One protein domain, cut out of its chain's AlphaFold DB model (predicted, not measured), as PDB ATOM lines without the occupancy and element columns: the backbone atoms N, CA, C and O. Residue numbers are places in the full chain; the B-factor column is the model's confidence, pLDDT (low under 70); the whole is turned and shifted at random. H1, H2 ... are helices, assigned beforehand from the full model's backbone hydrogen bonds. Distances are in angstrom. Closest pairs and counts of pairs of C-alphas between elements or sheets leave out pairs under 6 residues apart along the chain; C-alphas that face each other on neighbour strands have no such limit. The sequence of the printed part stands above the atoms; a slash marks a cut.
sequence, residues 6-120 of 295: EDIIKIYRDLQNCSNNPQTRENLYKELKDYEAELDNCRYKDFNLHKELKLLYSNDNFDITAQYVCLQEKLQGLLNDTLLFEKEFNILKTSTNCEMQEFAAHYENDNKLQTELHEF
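What this domain is: This is residues 6 to 120 of the 295 residues of the protein "bromodomain-containing factor 2-like" of Sitophilus oryzae (UniProt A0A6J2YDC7). One very long straight helix, H3, makes the long axis, and a second long helix, H2, runs back along part of its length, the two forming a narrow V that closes near the turn at residues 57 to 63. At the open end of the V the short helix H1 folds back on the beginning of H2, while residues 93 to 120 of H3 stick out as a lone arm. The printed part has 115 residues with three named helices, in the order H1, H2, H3, and no named strand; the class is all helix. It is extended, with a radius of gyration of the C-alphas of 24.4 A, and its C-alphas span 90 by 31 by 18 A along the three main axes.

How they stand to each other: H3, residues 64 to 120, touches no helix. It is close to but not clearly touching H2, residues 22 to 56; their closest C-alphas, those of Leu 56 and Gln 67, are 7.4 A apart. H2 and H3 run opposite ways at a shallow tilt of 28 degrees, with their centres 22.6 A apart. H1, residues 6 to 17, and H2 only just touch, with 3 pairs of C-alphas within 8 A. The closest C-alphas of the two are those of Leu 15 and Arg 25, 6.4 A apart. H1 touches H2 with residues 11 to 15 alone, and H2 touches H1 with residues 25 to 28 alone. H1 and H2 form a helical hairpin, running opposite ways at a steep tilt of 37 degrees, only just past shallow. H1 and H3 are apart. In H1, H2 and H3 every O i to N i+4 pair is within hydrogen-bond range.

Where its parts are: H3 has 57 residues and measures 83.7 A from C-alpha 64 at (30.794, 90.890, 158.708) to C-alpha 120 at (-5.110, 138.519, 217.478). H2 has 35 residues and measures 50.8 A from first to last C-alpha. H1 has 12 residues, measures 16.5 A and begins with C-alpha 6 at (15.414, 102.166, 193.966).

The domain as a whole: The two C-alphas farthest apart are those of Asn 61 and Phe 120, at 90.3 A. The printed part has no cut. The link from H1 to H2 is tight, with 4 residues, and the link from H2 to H3 is short, with 7 residues. Residues 36 to 48, 58 to 63, 75 to 87 and 93 to 120 stand free. The mean pLDDT of the printed part is 72.4, and 51 residues are under 70, among them residues 14 to 25 and 38 to 67.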
ATOM      1  N   GLU A   6      16.129 101.910 192.711       63.59
ATOM      2  CA  GLU A   6      15.414 102.166 193.966       63.59
ATOM      3  C   GLU A   6      16.357 102.420 195.153       63.59
ATOM      4  O   GLU A   6      16.052 103.258 196.008       63.59
ATOM      5  N   ASP A   7      17.514 101.757 195.200       64.56
ATOM      6  CA  ASP A   7      18.511 101.932 196.258       64.56
ATOM      7  C   ASP A   7      19.197 103.302 196.151       64.56
ATOM      8  O   ASP A   7      19.415 103.969 197.162       64.56
ATOM      9  N   ILE A   8      19.450 103.780 194.931       61.06
ATOM     10  CA  ILE A   8      20.074 105.089 194.676       61.06
ATOM     11  C   ILE A   8      19.129 106.223 195.074       61.06
ATOM     12  O   ILE A   8      19.516 107.141 195.803       61.06
ATOM     13  N   ILE A   9      17.868 106.151 194.642       69.88
ATOM     14  CA  ILE A   9      16.844 107.145 194.995       69.88
ATOM     15  C   ILE A   9      16.652 107.191 196.516       69.88
ATOM     16  O   ILE A   9      16.497 108.270 197.098       69.88
ATOM     17  N   LYS A  10      16.708 106.031 197.175       74.88
ATOM     18  CA  LYS A  10      16.627 105.925 198.630       74.88
ATOM     19  C   LYS A  10      17.833 106.565 199.328       74.88
ATOM     20  O   LYS A  10      17.622 107.357 200.240       74.88
ATOM     21  N   ILE A  11      19.059 106.328 198.857       67.56
ATOM     22  CA  ILE A  11      20.288 106.957 199.383       67.56
ATOM     23  C   ILE A  11      20.217 108.490 199.287       67.56
ATOM     24  O   ILE A  11      20.519 109.186 200.260       67.56
ATOM     25  N   TYR A  12      19.766 109.041 198.153       64.31
ATOM     26  CA  TYR A  12      19.613 110.494 197.983       64.31
ATOM     27  C   TYR A  12      18.539 111.094 198.900       64.31
ATOM     28  O   TYR A  12      18.749 112.162 199.484       64.31
ATOM     29  N   ARG A  13      17.411 110.395 199.071       70.75
ATOM     30  CA  ARG A  13      16.334 110.804 199.982       70.75
ATOM     31  C   ARG A  13      16.781 110.749 201.447       70.75
ATOM     32  O   ARG A  13      16.495 111.664 202.217       70.75
ATOM     33  N   ASP A  14      17.527 109.717 201.825       66.38
ATOM     34  CA  ASP A  14      18.061 109.555 203.178       66.38
ATOM     35  C   ASP A  14      19.140 110.611 203.484       66.38
ATOM     36  O   ASP A  14      19.176 111.146 204.592       66.38
ATOM     37  N   LEU A  15      19.954 111.011 202.498       62.09
ATOM     38  CA  LEU A  15      20.914 112.118 202.614       62.09
ATOM     39  C   LEU A  15      20.249 113.480 202.848       62.09
ATOM     40  O   LEU A  15      20.751 114.264 203.654       62.09
ATOM     41  N   GLN A  16      19.136 113.765 202.167       63.59
ATOM     42  CA  GLN A  16      18.378 115.009 202.358       63.59
ATOM     43  C   GLN A  16      17.680 115.061 203.725       63.59
ATOM     44  O   GLN A  16      17.570 116.134 204.317       63.59
ATOM     45  N   ASN A  17      17.279 113.903 204.258       62.94
ATOM     46  CA  ASN A  17      16.603 113.784 205.552       62.94
ATOM     47  C   ASN A  17      17.557 113.602 206.748       62.94
ATOM     48  O   ASN A  17      17.137 113.726 207.902       62.94
ATOM     49  N   CYS A  18      18.846 113.339 206.515       57.34
ATOM     50  CA  CYS A  18      19.864 113.240 207.562       57.34
ATOM     51  C   CYS A  18      20.233 114.628 208.113       57.34
ATOM     52  O   CYS A  18      21.315 115.148 207.843       57.34
ATOM     53  N   SER A  19      19.357 115.233 208.923       53.44
ATOM     54  CA  SER A  19      19.620 116.580 209.444       53.44
ATOM     55  C   SER A  19      20.624 116.638 210.603       53.44
ATOM     56  O   SER A  19      21.124 117.725 210.852       53.44
ATOM     57  N   ASN A  20      21.001 115.535 211.278       56.03
ATOM     58  CA  ASN A  20      21.856 115.634 212.484       56.03
ATOM     59  C   ASN A  20      22.796 114.447 212.820       56.03
ATOM     60  O   ASN A  20      23.389 114.455 213.897       56.03
ATOM     61  N   ASN A  21      22.990 113.434 211.957       60.47
ATOM     62  CA  ASN A  21      23.927 112.327 212.251       60.47
ATOM     63  C   ASN A  21      25.143 112.319 211.294       60.47
ATOM     64  O   ASN A  21      25.014 111.874 210.148       60.47
ATOM     65  N   PRO A  22      26.328 112.783 211.744       61.81
ATOM     66  CA  PRO A  22      27.521 112.875 210.902       61.81
ATOM     67  C   PRO A  22      28.001 111.514 210.382       61.81
ATOM     68  O   PRO A  22      28.456 111.430 209.245       61.81
ATOM     69  N   GLN A  23      27.837 110.444 211.169       60.97
ATOM     70  CA  GLN A  23      28.279 109.096 210.803       60.97
ATOM     71  C   GLN A  23      27.460 108.530 209.631       60.97
ATOM     72  O   GLN A  23      28.001 107.901 208.724       60.97
ATOM     73  N   THR A  24      26.147 108.782 209.629       64.06
ATOM     74  CA  THR A  24      25.241 108.340 208.559       64.06
ATOM     75  C   THR A  24      25.534 109.084 207.261       64.06
ATOM     76  O   THR A  24      25.590 108.480 206.195       64.06
ATOM     77  N   ARG A  25      25.810 110.389 207.357       63.84
ATOM     78  CA  ARG A  25      26.169 111.222 206.208       63.84
ATOM     79  C   ARG A  25      27.513 110.817 205.593       63.84
ATOM     80  O   ARG A  25      27.632 110.788 204.374       63.84
ATOM     81  N   GLU A  26      28.508 110.475 206.410       71.75
ATOM     82  CA  GLU A  26      29.822 110.022 205.932       71.75
ATOM     83  C   GLU A  26      29.751 108.658 205.225       71.75
ATOM     84  O   GLU A  26      30.370 108.478 204.176       71.75
ATOM     85  N   ASN A  27      28.928 107.730 205.728       71.25
ATOM     86  CA  ASN A  27      28.690 106.443 205.069       71.25
ATOM     87  C   ASN A  27      27.972 106.606 203.720       71.25
ATOM     88  O   ASN A  27      28.407 106.021 202.732       71.25
ATOM     89  N   LEU A  28      26.943 107.457 203.651       67.31
ATOM     90  CA  LEU A  28      26.211 107.731 202.409       67.31
ATOM     91  C   LEU A  28      27.087 108.456 201.366       67.31
ATOM     92  O   LEU A  28      26.995 108.177 200.173       67.31
ATOM     93  N   TYR A  29      27.998 109.342 201.791       71.81
ATOM     94  CA  TYR A  29      28.990 109.931 200.880       71.81
ATOM     95  C   TYR A  29      29.995 108.909 200.352       71.81
ATOM     96  O   TYR A  29      30.446 109.026 199.213       71.81
ATOM     97  N   LYS A  30      30.372 107.925 201.171       76.06
ATOM     98  CA  LYS A  30      31.263 106.851 200.739       76.06
ATOM     99  C   LYS A  30      30.585 105.965 199.691       76.06
ATOM    100  O   LYS A  30      31.198 105.704 198.665       76.06
ATOM    101  N   GLU A  31      29.319 105.611 199.902       72.44
ATOM    102  CA  GLU A  31      28.514 104.863 198.927       72.44
ATOM    103  C   GLU A  31      28.329 105.635 197.611       72.44
ATOM    104  O   GLU A  31      28.519 105.064 196.540       72.44
ATOM    105  N   LEU A  32      28.070 106.948 197.662       70.75
ATOM    106  CA  LEU A  32      28.024 107.790 196.458       70.75
ATOM    107  C   LEU A  32      29.349 107.802 195.692       70.75
ATOM    108  O   LEU A  32      29.357 107.750 194.466       70.75
ATOM    109  N   LYS A  33      30.475 107.864 196.405       73.50
ATOM    110  CA  LYS A  33      31.804 107.886 195.792       73.50
ATOM    111  C   LYS A  33      32.170 106.543 195.157       73.50
ATOM    112  O   LYS A  33      32.817 106.517 194.110       73.50
ATOM    113  N   ASP A  34      31.754 105.442 195.775       72.69
ATOM    114  CA  ASP A  34      31.904 104.104 195.206       72.69
ATOM    115  C   ASP A  34      31.033 103.963 193.938       72.69
ATOM    116  O   ASP A  34      31.499 103.430 192.931       72.69
ATOM    117  N   TYR A  35      29.835 104.562 193.923       67.25
ATOM    118  CA  TYR A  35      28.967 104.617 192.739       67.25
ATOM    119  C   TYR A  35      29.531 105.500 191.610       67.25
ATOM    120  O   TYR A  35      29.498 105.121 190.440       67.25
ATOM    121  N   GLU A  36      30.114 106.661 191.931       68.50
ATOM    122  CA  GLU A  36      30.835 107.494 190.953       68.50
ATOM    123  C   GLU A  36      32.000 106.725 190.312       68.50
ATOM    124  O   GLU A  36      32.202 106.797 189.098       68.50
ATOM    125  N   ALA A  37      32.733 105.936 191.104       70.50
ATOM    126  CA  ALA A  37      33.804 105.087 190.598       70.50
ATOM    127  C   ALA A  37      33.281 103.963 189.682       70.50
ATOM    128  O   ALA A  37      33.930 103.634 188.687       70.50
ATOM    129  N   GLU A  38      32.110 103.392 189.973       69.38
ATOM    130  CA  GLU A  38      31.447 102.420 189.095       69.38
ATOM    131  C   GLU A  38      30.953 103.058 187.787       69.38
ATOM    132  O   GLU A  38      31.184 102.489 186.717       69.38
ATOM    133  N   LEU A  39      30.380 104.266 187.834       63.53
ATOM    134  CA  LEU A  39      29.989 105.029 186.641       63.53
ATOM    135  C   LEU A  39      31.190 105.359 185.747       63.53
ATOM    136  O   LEU A  39      31.113 105.206 184.525       63.53
ATOM    137  N   ASP A  40      32.316 105.768 186.330       64.62
ATOM    138  CA  ASP A  40      33.546 106.005 185.571       64.62
ATOM    139  C   ASP A  40      34.119 104.706 184.982       64.62
ATOM    140  O   ASP A  40      34.655 104.708 183.869       64.62
ATOM    141  N   ASN A  41      33.935 103.569 185.656       67.25
ATOM    142  CA  ASN A  41      34.293 102.255 185.124       67.25
ATOM    143  C   ASN A  41      33.374 101.839 183.956       67.25
ATOM    144  O   ASN A  41      33.849 101.285 182.962       67.25
ATOM    145  N   CYS A  42      32.079 102.162 184.012       59.59
ATOM    146  CA  CYS A  42      31.148 101.987 182.892       59.59
ATOM    147  C   CYS A  42      31.530 102.868 181.695       59.59
ATOM    148  O   CYS A  42      31.669 102.355 180.585       59.59
ATOM    149  N   ARG A  43      31.858 104.149 181.914       59.69
ATOM    150  CA  ARG A  43      32.390 105.039 180.860       59.69
ATOM    151  C   ARG A  43      33.683 104.503 180.243       59.69
ATOM    152  O   ARG A  43      33.896 104.609 179.034       59.69
ATOM    153  N   TYR A  44      34.553 103.906 181.057       58.75
ATOM    154  CA  TYR A  44      35.779 103.264 180.583       58.75
ATOM    155  C   TYR A  44      35.492 102.006 179.745       58.75
ATOM    156  O   TYR A  44      36.160 101.768 178.734       58.75
ATOM    157  N   LYS A  45      34.474 101.217 180.113       59.25
ATOM    158  CA  LYS A  45      33.987 100.086 179.306       59.25
ATOM    159  C   LYS A  45      33.400 100.553 177.975       59.25
ATOM    160  O   LYS A  45      33.763  99.970 176.959       59.25
ATOM    161  N   ASP A  46      32.614 101.629 177.945       56.81
ATOM    162  CA  ASP A  46      32.080 102.212 176.703       56.81
ATOM    163  C   ASP A  46      33.193 102.715 175.775       56.81
ATOM    164  O   ASP A  46      33.173 102.491 174.561       56.81
ATOM    165  N   PHE A  47      34.228 103.338 176.346       56.28
ATOM    166  CA  PHE A  47      35.410 103.755 175.597       56.28
ATOM    167  C   PHE A  47      36.176 102.558 175.005       56.28
ATOM    168  O   PHE A  47      36.606 102.598 173.847       56.28
ATOM    169  N   ASN A  48      36.315 101.464 175.760       59.78
ATOM    170  CA  ASN A  48      36.908 100.224 175.254       59.78
ATOM    171  C   ASN A  48      36.024  99.547 174.202       59.78
ATOM    172  O   ASN A  48      36.555  99.064 173.206       59.78
ATOM    173  N   LEU A  49      34.700  99.603 174.348       63.25
ATOM    174  CA  LEU A  49      33.744  99.128 173.353       63.25
ATOM    175  C   LEU A  49      33.928  99.863 172.026       63.25
ATOM    176  O   LEU A  49      34.010  99.237 170.971       63.25
ATOM    177  N   HIS A  50      34.066 101.189 172.076       63.47
ATOM    178  CA  HIS A  50      34.343 102.016 170.905       63.47
ATOM    179  C   HIS A  50      35.688 101.650 170.249       63.47
ATOM    180  O   HIS A  50      35.796 101.585 169.022       63.47
ATOM    181  N   LYS A  51      36.714 101.353 171.058       63.66
ATOM    182  CA  LYS A  51      38.042 100.925 170.592       63.66
ATOM    183  C   LYS A  51      38.033  99.522 169.969       63.66
ATOM    184  O   LYS A  51      38.672  99.320 168.937       63.66
ATOM    185  N   GLU A  52      37.300  98.575 170.549       63.97
ATOM    186  CA  GLU A  52      37.109  97.220 170.016       63.97
ATOM    187  C   GLU A  52      36.305  97.231 168.717       63.97
ATOM    188  O   GLU A  52      36.706  96.591 167.748       63.97
ATOM    189  N   LEU A  53      35.231  98.024 168.647       63.81
ATOM    190  CA  LEU A  53      34.477  98.230 167.410       63.81
ATOM    191  C   LEU A  53      35.381  98.780 166.302       63.81
ATOM    192  O   LEU A  53      35.358  98.281 165.182       63.81
ATOM    193  N   LYS A  54      36.259  99.737 166.618       65.44
ATOM    194  CA  LYS A  54      37.233 100.279 165.662       65.44
ATOM    195  C   LYS A  54      38.250  99.233 165.172       65.44
ATOM    196  O   LYS A  54      38.596  99.236 163.993       65.44
ATOM    197  N   LEU A  55      38.706  98.328 166.043       62.97
ATOM    198  CA  LEU A  55      39.608  97.219 165.693       62.97
ATOM    199  C   LEU A  55      38.931  96.165 164.804       62.97
ATOM    200  O   LEU A  55      39.560  95.646 163.885       62.97
ATOM    201  N   LEU A  56      37.646  95.892 165.039       59.09
ATOM    202  CA  LEU A  56      36.834  94.979 164.234       59.09
ATOM    203  C   LEU A  56      36.715  95.448 162.771       59.09
ATOM    204  O   LEU A  56      36.853  94.638 161.858       59.09
ATOM    205  N   TYR A  57      36.581  96.754 162.528       56.31
ATOM    206  CA  TYR A  57      36.550  97.324 161.172       56.31
ATOM    207  C   TYR A  57      37.907  97.342 160.438       56.31
ATOM    208  O   TYR A  57      37.963  97.762 159.286       56.31
ATOM    209  N   SER A  58      39.003  96.926 161.087       58.91
ATOM    210  CA  SER A  58      40.375  97.060 160.565       58.91
ATOM    211  C   SER A  58      40.982  95.755 160.023       58.91
ATOM    212  O   SER A  58      42.166  95.736 159.695       58.91
ATOM    213  N   ASN A  59      40.233  94.649 160.001       55.91
ATOM    214  CA  ASN A  59      40.778  93.305 159.795       55.91
ATOM    215  C   ASN A  59      40.145  92.647 158.548       55.91
ATOM    216  O   ASN A  59      38.942  92.409 158.526       55.91
ATOM    217  N   ASP A  60      40.944  92.339 157.519       54.12
ATOM    218  CA  ASP A  60      40.479  91.958 156.163       54.12
ATOM    219  C   ASP A  60      39.965  90.507 156.021       54.12
ATOM    220  O   ASP A  60      39.707  90.036 154.915       54.12
ATOM    221  N   ASN A  61      39.820  89.768 157.123       57.47
ATOM    222  CA  ASN A  61      39.438  88.353 157.100       57.47
ATOM    223  C   ASN A  61      38.377  88.053 158.166       57.47
ATOM    224  O   ASN A  61      38.611  87.306 159.118       57.47
ATOM    225  N   PHE A  62      37.235  88.732 158.056       54.44
ATOM    226  CA  PHE A  62      36.313  88.897 159.172       54.44
ATOM    227  C   PHE A  62      34.853  88.661 158.779       54.44
ATOM    228  O   PHE A  62      34.380  89.174 157.767       54.44
ATOM    229  N   ASP A  63      34.129  87.892 159.595       64.94
ATOM    230  CA  ASP A  63      32.702  87.622 159.416       64.94
ATOM    231  C   ASP A  63      31.875  88.882 159.734       64.94
ATOM    232  O   ASP A  63      31.553  89.191 160.887       64.94
ATOM    233  N   ILE A  64      31.573  89.643 158.681       60.03
ATOM    234  CA  ILE A  64      30.794  90.890 158.708       60.03
ATOM    235  C   ILE A  64      29.418  90.672 159.357       60.03
ATOM    236  O   ILE A  64      28.887  91.576 160.007       60.03
ATOM    237  N   THR A  65      28.844  89.473 159.236       61.72
ATOM    238  CA  THR A  65      27.533  89.148 159.804       61.72
ATOM    239  C   THR A  65      27.591  89.073 161.329       61.72
ATOM    240  O   THR A  65      26.725  89.639 161.995       61.72
ATOM    241  N   ALA A  66      28.640  88.478 161.901       68.12
ATOM    242  CA  ALA A  66      28.823  88.423 163.354       68.12
ATOM    243  C   ALA A  66      29.060  89.816 163.974       68.12
ATOM    244  O   ALA A  66      28.519  90.124 165.038       68.12
ATOM    245  N   GLN A  67      29.815  90.691 163.295       66.12
ATOM    246  CA  GLN A  67      30.010  92.078 163.745       66.12
ATOM    247  C   GLN A  67      28.708  92.882 163.727       66.12
ATOM    248  O   GLN A  67      28.434  93.627 164.667       66.12
ATOM    249  N   TYR A  68      27.905  92.727 162.671       70.75
ATOM    250  CA  TYR A  68      26.623  93.411 162.534       70.75
ATOM    251  C   TYR A  68      25.659  93.044 163.667       70.75
ATOM    252  O   TYR A  68      25.065  93.934 164.273       70.75
ATOM    253  N   VAL A  69      25.565  91.755 164.010       70.88
ATOM    254  CA  VAL A  69      24.733  91.275 165.126       70.88
ATOM    255  C   VAL A  69      25.226  91.845 166.458       70.88
ATOM    256  O   VAL A  69      24.442  92.423 167.207       70.88
ATOM    257  N   CYS A  70      26.536  91.790 166.715       72.00
ATOM    258  CA  CYS A  70      27.126  92.337 167.940       72.00
ATOM    259  C   CYS A  70      26.883  93.854 168.089       72.00
ATOM    260  O   CYS A  70      26.641  94.358 169.186       72.00
ATOM    261  N   LEU A  71      26.930  94.602 166.985       73.81
ATOM    262  CA  LEU A  71      26.632  96.034 166.958       73.81
ATOM    263  C   LEU A  71      25.152  96.337 167.191       73.81
ATOM    264  O   LEU A  71      24.843  97.294 167.899       73.81
ATOM    265  N   GLN A  72      24.246  95.538 166.623       70.25
ATOM    266  CA  GLN A  72      22.811  95.694 166.850       70.25
ATOM    267  C   GLN A  72      22.436  95.459 168.314       70.25
ATOM    268  O   GLN A  72      21.673  96.245 168.867       70.25
ATOM    269  N   GLU A  73      23.006  94.441 168.961       79.19
ATOM    270  CA  GLU A  73      22.763  94.170 170.383       79.19
ATOM    271  C   GLU A  73      23.260  95.314 171.276       79.19
ATOM    272  O   GLU A  73      22.537  95.764 172.165       79.19
ATOM    273  N   LYS A  74      24.453  95.856 170.993       77.88
ATOM    274  CA  LYS A  74      24.994  97.026 171.709       77.88
ATOM    275  C   LYS A  74      24.131  98.272 171.510       77.88
ATOM    276  O   LYS A  74      23.880  99.003 172.463       77.88
ATOM    277  N   LEU A  75      23.661  98.506 170.284       77.12
ATOM    278  CA  LEU A  75      22.791  99.639 169.967       77.12
ATOM    279  C   LEU A  75      21.421  99.498 170.644       77.12
ATOM    280  O   LEU A  75      20.883 100.485 171.137       77.12
ATOM    281  N   GLN A  76      20.887  98.276 170.724       81.81
ATOM    282  CA  GLN A  76      19.649  97.991 171.443       81.81
ATOM    283  C   GLN A  76      19.805  98.181 172.959       81.81
ATOM    284  O   GLN A  76      18.901  98.730 173.585       81.81
ATOM    285  N   GLY A  77      20.938  97.771 173.539       74.88
ATOM    286  CA  GLY A  77      21.264  98.029 174.946       74.88
ATOM    287  C   GLY A  77      21.301  99.526 175.251       74.88
ATOM    288  O   GLY A  77      20.553  99.998 176.098       74.88
ATOM    289  N   LEU A  78      22.052 100.292 174.454       80.00
ATOM    290  CA  LEU A  78      22.150 101.744 174.612       80.00
ATOM    291  C   LEU A  78      20.793 102.452 174.454       80.00
ATOM    292  O   LEU A  78      20.504 103.427 175.150       80.00
ATOM    293  N   LEU A  79      19.942 101.970 173.541       79.94
ATOM    294  CA  LEU A  79      18.594 102.504 173.362       79.94
ATOM    295  C   LEU A  79      17.719 102.237 174.596       79.94
ATOM    296  O   LEU A  79      16.981 103.126 175.018       79.94
ATOM    297  N   ASN A  80      17.819 101.045 175.188       80.06
ATOM    298  CA  ASN A  80      17.097 100.707 176.413       80.06
ATOM    299  C   ASN A  80      17.570 101.566 177.596       80.06
ATOM    300  O   ASN A  80      16.728 102.092 178.320       80.06
ATOM    301  N   ASP A  81      18.880 101.779 177.734       80.81
ATOM    302  CA  ASP A  81      19.455 102.628 178.786       80.81
ATOM    303  C   ASP A  81      19.014 104.088 178.625       80.81
ATOM    304  O   ASP A  81      18.652 104.754 179.593       80.81
ATOM    305  N   THR A  82      18.956 104.581 177.384       75.81
ATOM    306  CA  THR A  82      18.468 105.937 177.085       75.81
ATOM    307  C   THR A  82      16.989 106.097 177.452       75.81
ATOM    308  O   THR A  82      16.600 107.115 178.026       75.81
ATOM    309  N   LEU A  83      16.158 105.094 177.151       79.12
ATOM    310  CA  LEU A  83      14.733 105.097 177.500       79.12
ATOM    311  C   LEU A  83      14.508 104.999 179.013       79.12
ATOM    312  O   LEU A  83      13.587 105.631 179.538       79.12
ATOM    313  N   LEU A  84      15.337 104.225 179.716       80.62
ATOM    314  CA  LEU A  84      15.300 104.137 181.173       80.62
ATOM    315  C   LEU A  84      15.676 105.483 181.801       80.62
ATOM    316  O   LEU A  84      14.902 106.012 182.598       80.62
ATOM    317  N   PHE A  85      16.773 106.091 181.344       83.62
ATOM    318  CA  PHE A  85      17.203 107.415 181.786       83.62
ATOM    319  C   PHE A  85      16.116 108.480 181.571       83.62
ATOM    320  O   PHE A  85      15.830 109.272 182.468       83.62
ATOM    321  N   GLU A  86      15.460 108.501 180.407       84.44
ATOM    322  CA  GLU A  86      14.375 109.453 180.138       84.44
ATOM    323  C   GLU A  86      13.182 109.248 181.085       84.44
ATOM    324  O   GLU A  86      12.578 110.214 181.565       84.44
ATOM    325  N   LYS A  87      12.843 107.995 181.397       82.75
ATOM    326  CA  LYS A  87      11.769 107.671 182.340       82.75
ATOM    327  C   LYS A  87      12.108 108.137 183.757       82.75
ATOM    328  O   LYS A  87      11.270 108.768 184.400       82.75
ATOM    329  N   GLU A  88      13.320 107.865 184.226       78.38
ATOM    330  CA  GLU A  88      13.795 108.285 185.548       78.38
ATOM    331  C   GLU A  88      13.872 109.803 185.672       78.38
ATOM    332  O   GLU A  88      13.394 110.374 186.654       78.38
ATOM    333  N   PHE A  89      14.377 110.475 184.636       77.50
ATOM    334  CA  PHE A  89      14.413 111.930 184.579       77.50
ATOM    335  C   PHE A  89      13.008 112.537 184.678       77.50
ATOM    336  O   PHE A  89      12.794 113.511 185.402       77.50
ATOM    337  N   ASN A  90      12.026 111.948 183.992       80.19
ATOM    338  CA  ASN A  90      10.641 112.405 184.067       80.19
ATOM    339  C   ASN A  90      10.029 112.187 185.457       80.19
ATOM    340  O   ASN A  90       9.343 113.081 185.952       80.19
ATOM    341  N   ILE A  91      10.314 111.057 186.115       81.31
ATOM    342  CA  ILE A  91       9.875 110.796 187.495       81.31
ATOM    343  C   ILE A  91      10.478 111.830 188.448       81.31
ATOM    344  O   ILE A  91       9.739 112.468 189.202       81.31
ATOM    345  N   LEU A  92      11.791 112.063 188.367       84.50
ATOM    346  CA  LEU A  92      12.476 113.057 189.192       84.50
ATOM    347  C   LEU A  92      11.879 114.451 188.983       84.50
ATOM    348  O   LEU A  92      11.512 115.120 189.945       84.50
ATOM    349  N   LYS A  93      11.679 114.852 187.723       78.00
ATOM    350  CA  LYS A  93      11.052 116.130 187.374       78.00
ATOM    351  C   LYS A  93       9.648 116.267 187.968       78.00
ATOM    352  O   LYS A  93       9.296 117.343 188.450       78.00
ATOM    353  N   THR A  94       8.837 115.208 187.942       79.31
ATOM    354  CA  THR A  94       7.510 115.235 188.578       79.31
ATOM    355  C   THR A  94       7.596 115.316 190.100       79.31
ATOM    356  O   THR A  94       6.869 116.118 190.679       79.31
ATOM    357  N   SER A  95       8.520 114.583 190.735       83.25
ATOM    358  CA  SER A  95       8.736 114.625 192.189       83.25
ATOM    359  C   SER A  95       9.127 116.026 192.648       83.25
ATOM    360  O   SER A  95       8.477 116.590 193.521       83.25
ATOM    361  N   THR A  96      10.111 116.642 191.986       78.94
ATOM    362  CA  THR A  96      10.549 118.007 192.300       78.94
ATOM    363  C   THR A  96       9.417 119.022 192.138       78.94
ATOM    364  O   THR A  96       9.275 119.926 192.957       78.94
ATOM    365  N   ASN A  97       8.571 118.877 191.113       79.00
ATOM    366  CA  ASN A  97       7.419 119.764 190.938       79.00
ATOM    367  C   ASN A  97       6.375 119.600 192.053       79.00
ATOM    368  O   ASN A  97       5.821 120.604 192.500       79.00
ATOM    369  N   CYS A  98       6.105 118.371 192.503       79.06
ATOM    370  CA  CYS A  98       5.210 118.123 193.635       79.06
ATOM    371  C   CYS A  98       5.768 118.728 194.929       79.06
ATOM    372  O   CYS A  98       5.061 119.479 195.594       79.06
ATOM    373  N   GLU A  99       7.049 118.506 195.230       78.12
ATOM    374  CA  GLU A  99       7.719 119.076 196.408       78.12
ATOM    375  C   GLU A  99       7.687 120.613 196.402       78.12
ATOM    376  O   GLU A  99       7.415 121.242 197.425       78.12
ATOM    377  N   MET A 100       7.892 121.246 195.241       80.62
ATOM    378  CA  MET A 100       7.772 122.703 195.112       80.62
ATOM    379  C   MET A 100       6.348 123.208 195.373       80.62
ATOM    380  O   MET A 100       6.177 124.278 195.961       80.62
ATOM    381  N   GLN A 101       5.325 122.468 194.938       83.94
ATOM    382  CA  GLN A 101       3.926 122.824 195.192       83.94
ATOM    383  C   GLN A 101       3.565 122.676 196.672       83.94
ATOM    384  O   GLN A 101       2.928 123.569 197.233       83.94
ATOM    385  N   GLU A 102       4.007 121.596 197.314       86.00
ATOM    386  CA  GLU A 102       3.822 121.380 198.752       86.00
ATOM    387  C   GLU A 102       4.517 122.475 199.568       86.00
ATOM    388  O   GLU A 102       3.898 123.077 200.445       86.00
ATOM    389  N   PHE A 103       5.764 122.813 199.228       82.94
ATOM    390  CA  PHE A 103       6.496 123.904 199.872       82.94
ATOM    391  C   PHE A 103       5.767 125.249 199.749       82.94
ATOM    392  O   PHE A 103       5.636 125.975 200.736       82.94
ATOM    393  N   ALA A 104       5.255 125.581 198.560       82.44
ATOM    394  CA  ALA A 104       4.510 126.819 198.345       82.44
ATOM    395  C   ALA A 104       3.228 126.876 199.195       82.44
ATOM    396  O   ALA A 104       2.954 127.904 199.815       82.44
ATOM    397  N   ALA A 105       2.483 125.770 199.276       88.12
ATOM    398  CA  ALA A 105       1.276 125.679 200.095       88.12
ATOM    399  C   ALA A 105       1.582 125.809 201.597       88.12
ATOM    400  O   ALA A 105       0.868 126.508 202.319       88.12
ATOM    401  N   HIS A 106       2.663 125.181 202.069       89.62
ATOM    402  CA  HIS A 106       3.122 125.326 203.450       89.62
ATOM    403  C   HIS A 106       3.514 126.772 203.774       89.62
ATOM    404  O   HIS A 106       3.064 127.311 204.783       89.62
ATOM    405  N   TYR A 107       4.275 127.427 202.898       87.06
ATOM    406  CA  TYR A 107       4.674 128.825 203.074       87.06
ATOM    407  C   TYR A 107       3.473 129.785 203.117       87.06
ATOM    408  O   TYR A 107       3.442 130.719 203.919       87.06
ATOM    409  N   GLU A 108       2.462 129.568 202.272       91.12
ATOM    410  CA  GLU A 108       1.229 130.361 202.295       91.12
ATOM    411  C   GLU A 108       0.447 130.157 203.600       91.12
ATOM    412  O   GLU A 108       0.003 131.131 204.214       91.12
ATOM    413  N   ASN A 109       0.332 128.909 204.063       92.31
ATOM    414  CA  ASN A 109      -0.348 128.589 205.316       92.31
ATOM    415  C   ASN A 109       0.359 129.209 206.533       92.31
ATOM    416  O   ASN A 109      -0.295 129.819 207.378       92.31
ATOM    417  N   ASP A 110       1.690 129.136 206.592       90.81
ATOM    418  CA  ASP A 110       2.477 129.746 207.668       90.81
ATOM    419  C   ASP A 110       2.323 131.271 207.686       90.81
ATOM    420  O   ASP A 110       2.125 131.862 208.750       90.81
ATOM    421  N   ASN A 111       2.338 131.923 206.519       88.44
ATOM    422  CA  ASN A 111       2.082 133.363 206.431       88.44
ATOM    423  C   ASN A 111       0.670 133.729 206.892       88.44
ATOM    424  O   ASN A 111       0.481 134.741 207.574       88.44
ATOM    425  N   LYS A 112      -0.327 132.907 206.552       91.44
ATOM    426  CA  LYS A 112      -1.702 133.107 207.009       91.44
ATOM    427  C   LYS A 112      -1.797 132.988 208.530       91.44
ATOM    428  O   LYS A 112      -2.339 133.886 209.167       91.44
ATOM    429  N   LEU A 113      -1.194 131.952 209.115       91.12
ATOM    430  CA  LEU A 113      -1.157 131.756 210.566       91.12
ATOM    431  C   LEU A 113      -0.438 132.914 211.277       91.12
ATOM    432  O   LEU A 113      -0.885 133.381 212.324       91.12
ATOM    433  N   GLN A 114       0.666 133.411 210.708       89.62
ATOM    434  CA  GLN A 114       1.363 134.582 211.245       89.62
ATOM    435  C   GLN A 114       0.507 135.847 211.183       89.62
ATOM    436  O   GLN A 114       0.524 136.633 212.132       89.62
ATOM    437  N   THR A 115      -0.250 136.030 210.100       88.88
ATOM    438  CA  THR A 115      -1.173 137.160 209.946       88.88
ATOM    439  C   THR A 115      -2.286 137.090 210.989       88.88
ATOM    440  O   THR A 115      -2.465 138.047 211.738       88.88
ATOM    441  N   GLU A 116      -2.943 135.937 211.140       90.62
ATOM    442  CA  GLU A 116      -3.987 135.712 212.154       90.62
ATOM    443  C   GLU A 116      -3.453 135.926 213.584       90.62
ATOM    444  O   GLU A 116      -4.100 136.561 214.418       90.62
ATOM    445  N   LEU A 117      -2.234 135.460 213.878       90.88
ATOM    446  CA  LEU A 117      -1.590 135.695 215.172       90.88
ATOM    447  C   LEU A 117      -1.282 137.180 215.408       90.88
ATOM    448  O   LEU A 117      -1.350 137.650 216.547       90.88
ATOM    449  N   HIS A 118      -0.894 137.914 214.365       85.00
ATOM    450  CA  HIS A 118      -0.633 139.345 214.466       85.00
ATOM    451  C   HIS A 118      -1.925 140.128 214.720       85.00
ATOM    452  O   HIS A 118      -1.950 140.949 215.635       85.00
ATOM    453  N   GLU A 119      -2.998 139.816 213.991       88.00
ATOM    454  CA  GLU A 119      -4.334 140.385 214.203       88.00
ATOM    455  C   GLU A 119      -4.826 140.119 215.630       88.00
ATOM    456  O   GLU A 119      -5.153 141.058 216.352       88.00
ATOM    457  N   PHE A 120      -4.737 138.871 216.105       92.38
ATOM    458  CA  PHE A 120      -5.110 138.519 217.478       92.38
ATOM    459  C   PHE A 120      -4.326 139.318 218.534       92.38
ATOM    460  O   PHE A 120      -4.887 139.778 219.532       92.38
TER     461      PHE A 120